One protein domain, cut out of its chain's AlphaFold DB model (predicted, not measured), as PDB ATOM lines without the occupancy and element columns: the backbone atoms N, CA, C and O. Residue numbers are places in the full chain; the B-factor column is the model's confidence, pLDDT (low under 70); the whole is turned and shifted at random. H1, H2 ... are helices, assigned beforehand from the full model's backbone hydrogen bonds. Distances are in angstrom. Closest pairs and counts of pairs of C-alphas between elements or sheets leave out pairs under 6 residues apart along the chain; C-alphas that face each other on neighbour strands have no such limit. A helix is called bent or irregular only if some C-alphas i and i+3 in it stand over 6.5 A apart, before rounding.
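AT A GLANCE: This is residues 28 to 105 of the 162 residues of an uncharacterized protein of Bacteroidales bacterium 55_9 (UniProt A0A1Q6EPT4). One long helix, H2, makes the length of a rod, and a shorter helix folds back from each of its ends, H1 before it and H3 after it, so that the three form a long, open bracket. H1 packs on the first part of H2 at a steep angle, while H3 is near H2 only around the turn between them, and residues 95 to 105, of which 95 to 102 belong to H3, stick out free. The stretch of H2 from residue 62 to 77 stands bare between the two folded-back arms. The printed part has 78 residues with three named helices in the order H1, H2, H3 and no named strand, and its class is all helix. It is extended, with a radius of gyration of the C-alphas of 19.6 A and spans of 59 by 24 by 13 A.

IN THESE COORDINATES: The printed part begins with H1, residues 28 to 42, whose first C-alpha, of Glu 28, is at (108.280, 12.813, 14.699); H1 measures 20.6 A from first to last C-alpha. H2, residues 46 to 84, is the longest helix, 55.9 A from C-alpha 46 at (113.611, 28.994, 20.432) to C-alpha 84 at (105.191, -10.633, -18.115). H3, residues 87 to 102, measures 22.6 A and ends with C-alpha 102 at (123.716, -1.363, -3.273). No helix is bent or irregular.

HOW THE PARTS SIT: H1 and H2 touch, and their closest C-alphas are those of Ala 31 and Cys 56, 4.9 A apart. H2 touches H1 with residues 49 to 60 alone. The two run opposite ways at a steep tilt of 50 degrees. H2 and H3 are close but not clearly touching, with 2 pairs of C-alphas within 8 A; the closest are those of Lys 82 and Tyr 90, 6.7 A apart. They run opposite ways at a shallow tilt of 23 degrees. H1 and H3 are apart. Every O i to N i+4 pair in H1 is within hydrogen-bond range, against 34 of 35 in H2 and 11 of 12 in H3.

THE WHOLE: The two C-alphas farthest apart are those of Gly 45 and Asn 86, 58.9 A. The first and last printed C-alphas, of Glu 28 and Met 105, are 24.6 A apart. The printed part has no cut, and both links, H1 to H2 and H2 to H3, are tight, with 3 and 2 residues between the helices. The mean pLDDT of the printed part is 82.6; residues 101 to 105 are under 70.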
ATOM      1  N   GLU A  28     108.015  11.762  13.719       78.38
ATOM      2  CA  GLU A  28     108.280  12.813  14.699       78.38
ATOM      3  C   GLU A  28     109.741  12.845  15.156       78.38
ATOM      4  O   GLU A  28     110.330  13.918  15.229       78.38
ATOM      5  N   GLN A  29     110.366  11.693  15.420       81.56
ATOM      6  CA  GLN A  29     111.787  11.634  15.776       81.56
ATOM      7  C   GLN A  29     112.671  12.135  14.631       81.56
ATOM      8  O   GLN A  29     113.620  12.878  14.872       81.56
ATOM      9  N   MET A  30     112.334  11.815  13.377       78.69
ATOM     10  CA  MET A  30     113.025  12.374  12.213       78.69
ATOM     11  C   MET A  30     112.848  13.889  12.113       78.69
ATOM     12  O   MET A  30     113.809  14.594  11.794       78.69
ATOM     13  N   ALA A  31     111.641  14.396  12.374       81.31
ATOM     14  CA  ALA A  31     111.381  15.831  12.385       81.31
ATOM     15  C   ALA A  31     112.163  16.538  13.502       81.31
ATOM     16  O   ALA A  31     112.798  17.556  13.225       81.31
ATOM     17  N   LYS A  32     112.200  15.964  14.714       82.94
ATOM     18  CA  LYS A  32     113.002  16.461  15.846       82.94
ATOM     19  C   LYS A  32     114.487  16.474  15.508       82.94
ATOM     20  O   LYS A  32     115.095  17.530  15.544       82.94
ATOM     21  N   MET A  33     115.047  15.357  15.036       83.62
ATOM     22  CA  MET A  33     116.462  15.289  14.646       83.62
ATOM     23  C   MET A  33     116.836  16.317  13.570       83.62
ATOM     24  O   MET A  33     117.917  16.905  13.623       83.62
ATOM     25  N   LYS A  34     115.965  16.540  12.576       83.19
ATOM     26  CA  LYS A  34     116.187  17.570  11.549       83.19
ATOM     27  C   LYS A  34     116.152  18.975  12.150       83.19
ATOM     28  O   LYS A  34     117.048  19.766  11.858       83.19
ATOM     29  N   ALA A  35     115.161  19.261  12.991       84.94
ATOM     30  CA  ALA A  35     115.026  20.548  13.662       84.94
ATOM     31  C   ALA A  35     116.204  20.818  14.612       84.94
ATOM     32  O   ALA A  35     116.778  21.901  14.567       84.94
ATOM     33  N   ASP A  36     116.635  19.828  15.394       85.75
ATOM     34  CA  ASP A  36     117.773  19.923  16.318       85.75
ATOM     35  C   ASP A  36     119.084  20.157  15.572       85.75
ATOM     36  O   ASP A  36     119.883  21.018  15.947       85.75
ATOM     37  N   ARG A  37     119.287  19.448  14.456       86.44
ATOM     38  CA  ARG A  37     120.446  19.676  13.591       86.44
ATOM     39  C   ARG A  37     120.450  21.095  13.037       86.44
ATOM     40  O   ARG A  37     121.496  21.736  13.034       86.44
ATOM     41  N   MET A  38     119.297  21.590  12.587       83.25
ATOM     42  CA  MET A  38     119.173  22.974  12.129       83.25
ATOM     43  C   MET A  38     119.444  23.950  13.272       83.25
ATOM     44  O   MET A  38     120.198  24.899  13.061       83.25
ATOM     45  N   LYS A  39     118.916  23.695  14.478       85.62
ATOM     46  CA  LYS A  39     119.155  24.517  15.675       85.62
ATOM     47  C   LYS A  39     120.642  24.683  15.940       85.62
ATOM     48  O   LYS A  39     121.106  25.802  16.114       85.62
ATOM     49  N   GLN A  40     121.388  23.583  15.899       85.75
ATOM     50  CA  GLN A  40     122.829  23.586  16.134       85.75
ATOM     51  C   GLN A  40     123.621  24.221  14.983       85.75
ATOM     52  O   GLN A  40     124.577  24.946  15.233       85.75
ATOM     53  N   GLN A  41     123.240  23.971  13.726       84.69
ATOM     54  CA  GLN A  41     123.979  24.474  12.559       84.69
ATOM     55  C   GLN A  41     123.770  25.967  12.298       84.69
ATOM     56  O   GLN A  41     124.672  26.624  11.784       84.69
ATOM     57  N   LEU A  42     122.585  26.487  12.614       87.25
ATOM     58  CA  LEU A  42     122.191  27.869  12.329       87.25
ATOM     59  C   LEU A  42     122.069  28.723  13.596       87.25
ATOM     60  O   LEU A  42     121.730  29.897  13.483       87.25
ATOM     61  N   LEU A  43     122.329  28.144  14.777       85.38
ATOM     62  CA  LEU A  43     122.162  28.793  16.083       85.38
ATOM     63  C   LEU A  43     120.767  29.434  16.228       85.38
ATOM     64  O   LEU A  43     120.636  30.582  16.645       85.38
ATOM     65  N   LEU A  44     119.721  28.700  15.829       83.06
ATOM     66  CA  LEU A  44     118.340  29.201  15.851       83.06
ATOM     67  C   LEU A  44     117.876  29.448  17.292       83.06
ATOM     68  O   LEU A  44     118.040  28.584  18.160       83.06
ATOM     69  N   GLY A  45     117.231  30.594  17.510       86.44
ATOM     70  CA  GLY A  45     116.511  30.879  18.754       86.44
ATOM     71  C   GLY A  45     115.259  30.009  18.903       86.44
ATOM     72  O   GLY A  45     114.765  29.444  17.923       86.44
ATOM     73  N   ASP A  46     114.722  29.908  20.119       86.00
ATOM     74  CA  ASP A  46     113.611  28.994  20.432       86.00
ATOM     75  C   ASP A  46     112.336  29.296  19.615       86.00
ATOM     76  O   ASP A  46     111.732  28.383  19.050       86.00
ATOM     77  N   ASP A  47     112.014  30.573  19.384       88.44
ATOM     78  CA  ASP A  47     110.873  30.981  18.542       88.44
ATOM     79  C   ASP A  47     111.018  30.561  17.070       88.44
ATOM     80  O   ASP A  47     110.037  30.358  16.341       88.44
ATOM     81  N   GLN A  48     112.260  30.470  16.590       85.38
ATOM     82  CA  GLN A  48     112.561  30.024  15.233       85.38
ATOM     83  C   GLN A  48     112.565  28.496  15.162       85.38
ATOM     84  O   GLN A  48     112.087  27.933  14.173       85.38
ATOM     85  N   TYR A  49     113.041  27.829  16.216       88.56
ATOM     86  CA  TYR A  49     113.008  26.376  16.341       88.56
ATOM     87  C   TYR A  49     111.583  25.834  16.245       88.56
ATOM     88  O   TYR A  49     111.344  24.925  15.453       88.56
ATOM     89  N   ASP A  50     110.617  26.434  16.939       90.12
ATOM     90  CA  ASP A  50     109.220  25.981  16.900       90.12
ATOM     91  C   ASP A  50     108.606  26.060  15.495       90.12
ATOM     92  O   ASP A  50     107.845  25.179  15.073       90.12
ATOM     93  N   LYS A  51     108.961  27.097  14.729       90.00
ATOM     94  CA  LYS A  51     108.530  27.245  13.330       90.00
ATOM     95  C   LYS A  51     109.183  26.189  12.436       90.00
ATOM     96  O   LYS A  51     108.500  25.583  11.609       90.00
ATOM     97  N   VAL A  52     110.480  25.939  12.624       88.56
ATOM     98  CA  VAL A  52     111.232  24.911  11.885       88.56
ATOM     99  C   VAL A  52     110.721  23.511  12.221       88.56
ATOM    100  O   VAL A  52     110.509  22.711  11.314       88.56
ATOM    101  N   TYR A  53     110.438  23.222  13.487       88.44
ATOM    102  CA  TYR A  53     109.917  21.932  13.925       88.44
ATOM    103  C   TYR A  53     108.553  21.625  13.289       88.44
ATOM    104  O   TYR A  53     108.371  20.558  12.698       88.44
ATOM    105  N   LYS A  54     107.625  22.594  13.299       90.75
ATOM    106  CA  LYS A  54     106.322  22.470  12.615       90.75
ATOM    107  C   LYS A  54     106.473  22.250  11.106       90.75
ATOM    108  O   LYS A  54     105.716  21.474  10.520       90.75
ATOM    109  N   LEU A  55     107.445  22.907  10.468       90.56
ATOM    110  CA  LEU A  55     107.761  22.689   9.053       90.56
ATOM    111  C   LEU A  55     108.299  21.268   8.813       90.56
ATOM    112  O   LEU A  55     107.848  20.583   7.892       90.56
ATOM    113  N   CYS A  56     109.239  20.812   9.644       88.75
ATOM    114  CA  CYS A  56     109.836  19.484   9.543       88.75
ATOM    115  C   CYS A  56     108.808  18.364   9.742       88.75
ATOM    116  O   CYS A  56     108.899  17.368   9.026       88.75
ATOM    117  N   LEU A  57     107.826  18.542  10.634       89.88
ATOM    118  CA  LEU A  57     106.712  17.604  10.821       89.88
ATOM    119  C   LEU A  57     105.853  17.470   9.559       89.88
ATOM    120  O   LEU A  57     105.663  16.371   9.049       89.88
ATOM    121  N   LYS A  58     105.404  18.592   8.980       90.12
ATOM    122  CA  LYS A  58     104.631  18.554   7.725       90.12
ATOM    123  C   LYS A  58     105.409  17.876   6.598       90.12
ATOM    124  O   LYS A  58     104.849  17.111   5.814       90.12
ATOM    125  N   GLN A  59     106.709  18.155   6.508       86.62
ATOM    126  CA  GLN A  59     107.564  17.542   5.497       86.62
ATOM    127  C   GLN A  59     107.736  16.036   5.730       86.62
ATOM    128  O   GLN A  59     107.736  15.275   4.761       86.62
ATOM    129  N   SER A  60     107.898  15.596   6.979       85.19
ATOM    130  CA  SER A  60     108.094  14.182   7.297       85.19
ATOM    131  C   SER A  60     106.816  13.366   7.074       85.19
ATOM    132  O   SER A  60     106.897  12.287   6.488       85.19
ATOM    133  N   GLU A  61     105.640  13.909   7.395       87.69
ATOM    134  CA  GLU A  61     104.344  13.300   7.055       87.69
ATOM    135  C   GLU A  61     104.133  13.185   5.538       87.69
ATOM    136  O   GLU A  61     103.758  12.126   5.028       87.69
ATOM    137  N   ALA A  62     104.404  14.257   4.785       87.75
ATOM    138  CA  ALA A  62     104.303  14.235   3.324       87.75
ATOM    139  C   ALA A  62     105.271  13.211   2.709       87.75
ATOM    140  O   ALA A  62     104.927  12.496   1.764       87.75
ATOM    141  N   GLN A  63     106.476  13.105   3.272       85.19
ATOM    142  CA  GLN A  63     107.462  12.114   2.863       85.19
ATOM    143  C   GLN A  63     106.987  10.686   3.155       85.19
ATOM    144  O   GLN A  63     107.174   9.815   2.305       85.19
ATOM    145  N   GLN A  64     106.350  10.446   4.303       84.81
ATOM    146  CA  GLN A  64     105.791   9.141   4.652       84.81
ATOM    147  C   GLN A  64     104.695   8.725   3.666       84.81
ATOM    148  O   GLN A  64     104.793   7.649   3.075       84.81
ATOM    149  N   LYS A  65     103.727   9.609   3.393       89.00
ATOM    150  CA  LYS A  65     102.660   9.353   2.408       89.00
ATOM    151  C   LYS A  65     103.225   9.037   1.025       89.00
ATOM    152  O   LYS A  65     102.787   8.095   0.373       89.00
ATOM    153  N   ARG A  66     104.249   9.780   0.594       86.56
ATOM    154  CA  ARG A  66     104.935   9.516  -0.677       86.56
ATOM    155  C   ARG A  66     105.655   8.165  -0.677       86.56
ATOM    156  O   ARG A  66     105.646   7.480  -1.693       86.56
ATOM    157  N   MET A  67     106.291   7.771   0.428       83.88
ATOM    158  CA  MET A  67     106.929   6.453   0.526       83.88
ATOM    159  C   MET A  67     105.907   5.318   0.465       83.88
ATOM    160  O   MET A  67     106.168   4.313  -0.188       83.88
ATOM    161  N   GLU A  68     104.752   5.475   1.106       87.56
ATOM    162  CA  GLU A  68     103.660   4.499   1.041       87.56
ATOM    163  C   GLU A  68     103.085   4.376  -0.375       87.56
ATOM    164  O   GLU A  68     102.878   3.261  -0.848       87.56
ATOM    165  N   GLN A  69     102.897   5.496  -1.079       88.19
ATOM    166  CA  GLN A  69     102.487   5.492  -2.489       88.19
ATOM    167  C   GLN A  69     103.511   4.778  -3.373       88.19
ATOM    168  O   GLN A  69     103.150   3.860  -4.099       88.19
ATOM    169  N   MET A  70     104.799   5.117  -3.246       85.38
ATOM    170  CA  MET A  70     105.848   4.455  -4.026       85.38
ATOM    171  C   MET A  70     105.941   2.952  -3.738       85.38
ATOM    172  O   MET A  70     106.243   2.189  -4.647       85.38
ATOM    173  N   LYS A  71     105.694   2.511  -2.495       85.38
ATOM    174  CA  LYS A  71     105.637   1.076  -2.170       85.38
ATOM    175  C   LYS A  71     104.494   0.385  -2.903       85.38
ATOM    176  O   LYS A  71     104.734  -0.636  -3.532       85.38
ATOM    177  N   LYS A  72     103.294   0.970  -2.879       89.00
ATOM    178  CA  LYS A  72     102.132   0.439  -3.608       89.00
ATOM    179  C   LYS A  72     102.393   0.371  -5.111       89.00
ATOM    180  O   LYS A  72     102.212  -0.677  -5.710       89.00
ATOM    181  N   GLU A  73     102.914   1.446  -5.699       86.06
ATOM    182  CA  GLU A  73     103.296   1.475  -7.117       86.06
ATOM    183  C   GLU A  73     104.365   0.419  -7.441       86.06
ATOM    184  O   GLU A  73     104.318  -0.228  -8.483       86.06
ATOM    185  N   GLN A  74     105.337   0.215  -6.548       82.12
ATOM    186  CA  GLN A  74     106.374  -0.798  -6.723       82.12
ATOM    187  C   GLN A  74     105.805  -2.216  -6.634       82.12
ATOM    188  O   GLN A  74     106.214  -3.073  -7.414       82.12
ATOM    189  N   GLU A  75     104.873  -2.462  -5.715       85.00
ATOM    190  CA  GLU A  75     104.160  -3.731  -5.587       85.00
ATOM    191  C   GLU A  75     103.308  -4.007  -6.830       85.00
ATOM    192  O   GLU A  75     103.435  -5.083  -7.413       85.00
ATOM    193  N   GLU A  76     102.528  -3.034  -7.304       86.94
ATOM    194  CA  GLU A  76     101.728  -3.144  -8.531       86.94
ATOM    195  C   GLU A  76     102.612  -3.400  -9.755       86.94
ATOM    196  O   GLU A  76     102.366  -4.338 -10.517       86.94
ATOM    197  N   MET A  77     103.703  -2.640  -9.909       80.56
ATOM    198  CA  MET A  77     104.687  -2.903 -10.958       80.56
ATOM    199  C   MET A  77     105.315  -4.288 -10.802       80.56
ATOM    200  O   MET A  77     105.530  -4.958 -11.805       80.56
ATOM    201  N   SER A  78     105.596  -4.755  -9.582       79.50
ATOM    202  CA  SER A  78     106.137  -6.105  -9.366       79.50
ATOM    203  C   SER A  78     105.144  -7.189  -9.787       79.50
ATOM    204  O   SER A  78     105.549  -8.181 -10.389       79.50
ATOM    205  N   GLN A  79     103.848  -6.988  -9.540       83.88
ATOM    206  CA  GLN A  79     102.793  -7.925  -9.923       83.88
ATOM    207  C   GLN A  79     102.608  -7.959 -11.442       83.88
ATOM    208  O   GLN A  79     102.565  -9.038 -12.029       83.88
ATOM    209  N   GLN A  80     102.592  -6.793 -12.094       84.88
ATOM    210  CA  GLN A  80     102.579  -6.699 -13.555       84.88
ATOM    211  C   GLN A  80     103.834  -7.330 -14.170       84.88
ATOM    212  O   GLN A  80     103.742  -8.087 -15.133       84.88
ATOM    213  N   MET A  81     105.006  -7.086 -13.577       80.06
ATOM    214  CA  MET A  81     106.268  -7.676 -14.024       80.06
ATOM    215  C   MET A  81     106.272  -9.196 -13.876       80.06
ATOM    216  O   MET A  81     106.719  -9.873 -14.792       80.06
ATOM    217  N   LYS A  82     105.727  -9.753 -12.787       79.62
ATOM    218  CA  LYS A  82     105.563 -11.210 -12.622       79.62
ATOM    219  C   LYS A  82     104.612 -11.828 -13.652       79.62
ATOM    220  O   LYS A  82     104.777 -12.989 -13.992       79.62
ATOM    221  N   GLY A  83     103.639 -11.068 -14.157       83.81
ATOM    222  CA  GLY A  83     102.757 -11.524 -15.237       83.81
ATOM    223  C   GLY A  83     103.424 -11.554 -16.620       83.81
ATOM    224  O   GLY A  83     102.978 -12.297 -17.489       83.81
ATOM    225  N   ILE A  84     104.478 -10.757 -16.829       85.44
ATOM    226  CA  ILE A  84     105.191 -10.633 -18.115       85.44
ATOM    227  C   ILE A  84     106.479 -11.470 -18.134       85.44
ATOM    228  O   ILE A  84     106.839 -12.028 -19.172       85.44
ATOM    229  N   LEU A  85     107.202 -11.532 -17.012       79.69
ATOM    230  CA  LEU A  85     108.484 -12.221 -16.891       79.69
ATOM    231  C   LEU A  85     108.290 -13.652 -16.385       79.69
ATOM    232  O   LEU A  85     107.499 -13.909 -15.484       79.69
ATOM    233  N   ASN A  86     109.101 -14.570 -16.908       79.62
ATOM    234  CA  ASN A  86     109.223 -15.912 -16.343       79.62
ATOM    235  C   ASN A  86     109.988 -15.863 -14.999       79.62
ATOM    236  O   ASN A  86     110.779 -14.948 -14.762       79.62
ATOM    237  N   GLU A  87     109.811 -16.863 -14.140       74.75
ATOM    238  CA  GLU A  87     110.318 -16.899 -12.758       74.75
ATOM    239  C   GLU A  87     111.844 -16.672 -12.686       74.75
ATOM    240  O   GLU A  87     112.319 -15.772 -11.994       74.75
ATOM    241  N   ALA A  88     112.610 -17.350 -13.549       80.62
ATOM    242  CA  ALA A  88     114.063 -17.171 -13.659       80.62
ATOM    243  C   ALA A  88     114.491 -15.772 -14.166       80.62
ATOM    244  O   ALA A  88     115.595 -15.299 -13.878       80.62
ATOM    245  N   GLN A  89     113.645 -15.088 -14.943       81.19
ATOM    246  CA  GLN A  89     113.912 -13.719 -15.402       81.19
ATOM    247  C   GLN A  89     113.599 -12.697 -14.303       81.19
ATOM    248  O   GLN A  89     114.314 -11.699 -14.183       81.19
ATOM    249  N   TYR A  90     112.574 -12.962 -13.489       81.19
ATOM    250  CA  TYR A  90     112.200 -12.125 -12.353       81.19
ATOM    251  C   TYR A  90     113.273 -12.145 -11.252       81.19
ATOM    252  O   TYR A  90     113.683 -11.082 -10.788       81.19
ATOM    253  N   GLU A  91     113.831 -13.311 -10.916       83.62
ATOM    254  CA  GLU A  91     114.949 -13.412  -9.959       83.62
ATOM    255  C   GLU A  91     116.175 -12.610 -10.416       83.62
ATOM    256  O   GLU A  91     116.785 -11.860  -9.645       83.62
ATOM    257  N   ARG A  92     116.517 -12.703 -11.708       86.19
ATOM    258  CA  ARG A  92     117.615 -11.923 -12.290       86.19
ATOM    259  C   ARG A  92     117.321 -10.420 -12.263       86.19
ATOM    260  O   ARG A  92     118.235  -9.620 -12.056       86.19
ATOM    261  N   TYR A  93     116.066 -10.024 -12.459       81.75
ATOM    262  CA  TYR A  93     115.628  -8.634 -12.355       81.75
ATOM    263  C   TYR A  93     115.713  -8.105 -10.912       81.75
ATOM    264  O   TYR A  93     116.271  -7.023 -10.709       81.75
ATOM    265  N   GLU A  94     115.274  -8.866  -9.905       81.06
ATOM    266  CA  GLU A  94     115.428  -8.488  -8.490       81.06
ATOM    267  C   GLU A  94     116.901  -8.363  -8.082       81.06
ATOM    268  O   GLU A  94     117.278  -7.401  -7.408       81.06
ATOM    269  N   GLN A  95     117.766  -9.273  -8.544       81.00
ATOM    270  CA  GLN A  95     119.215  -9.167  -8.337       81.00
ATOM    271  C   GLN A  95     119.797  -7.897  -8.976       81.00
ATOM    272  O   GLN A  95     120.638  -7.220  -8.382       81.00
ATOM    273  N   LEU A  96     119.336  -7.516 -10.171       83.25
ATOM    274  CA  LEU A  96     119.748  -6.262 -10.810       83.25
ATOM    275  C   LEU A  96     119.223  -5.032 -10.059       83.25
ATOM    276  O   LEU A  96     119.940  -4.030  -9.934       83.25
ATOM    277  N   GLN A  97     117.996  -5.093  -9.542       76.69
ATOM    278  CA  GLN A  97     117.376  -4.007  -8.790       76.69
ATOM    279  C   GLN A  97     118.067  -3.806  -7.432       76.69
ATOM    280  O   GLN A  97     118.430  -2.673  -7.095       76.69
ATOM    281  N   SER A  98     118.357  -4.887  -6.702       73.94
ATOM    282  CA  SER A  98     119.114  -4.854  -5.444       73.94
ATOM    283  C   SER A  98     120.563  -4.405  -5.664       73.94
ATOM    284  O   SER A  98     121.034  -3.500  -4.973       73.94
ATOM    285  N   ALA A  99     121.250  -4.898  -6.702       76.25
ATOM    286  CA  ALA A  99     122.598  -4.445  -7.062       76.25
ATOM    287  C   ALA A  99     122.646  -2.952  -7.443       76.25
ATOM    288  O   ALA A  99     123.651  -2.268  -7.207       76.25
ATOM    289  N   ARG A 100     121.570  -2.407  -8.027       72.50
ATOM    290  CA  ARG A 100     121.438  -0.965  -8.290       72.50
ATOM    291  C   ARG A 100     121.278  -0.166  -6.996       72.50
ATOM    292  O   ARG A 100     121.861   0.914  -6.897       72.50
ATOM    293  N   MET A 101     120.532  -0.682  -6.020       62.62
ATOM    294  CA  MET A 101     120.383  -0.049  -4.703       62.62
ATOM    295  C   MET A 101     121.684  -0.110  -3.892       62.62
ATOM    296  O   MET A 101     122.109   0.912  -3.357       62.62
ATOM    297  N   HIS A 102     122.397  -1.239  -3.905       62.22
ATOM    298  CA  HIS A 102     123.716  -1.363  -3.273       62.22
ATOM    299  C   HIS A 102     124.758  -0.421  -3.891       62.22
ATOM    300  O   HIS A 102     125.564   0.159  -3.171       62.22
ATOM    301  N   ARG A 103     124.707  -0.175  -5.208       61.03
ATOM    302  CA  ARG A 103     125.577   0.820  -5.864       61.03
ATOM    303  C   ARG A 103     125.224   2.278  -5.551       61.03
ATOM    304  O   ARG A 103     126.036   3.152  -5.852       61.03
ATOM    305  N   ARG A 104     124.037   2.542  -4.997       56.53
ATOM    306  CA  ARG A 104     123.580   3.875  -4.573       56.53
ATOM    307  C   ARG A 104     123.880   4.182  -3.108       56.53
ATOM    308  O   ARG A 104     123.798   5.347  -2.730       56.53
ATOM    309  N   MET A 105     124.255   3.185  -2.309       49.31
ATOM    310  CA  MET A 105     124.737   3.424  -0.954       49.31
ATOM    311  C   MET A 105     126.188   3.923  -0.997       49.31
ATOM    312  O   MET A 105     127.024   3.307  -1.666       49.31
TER     313      MET A 105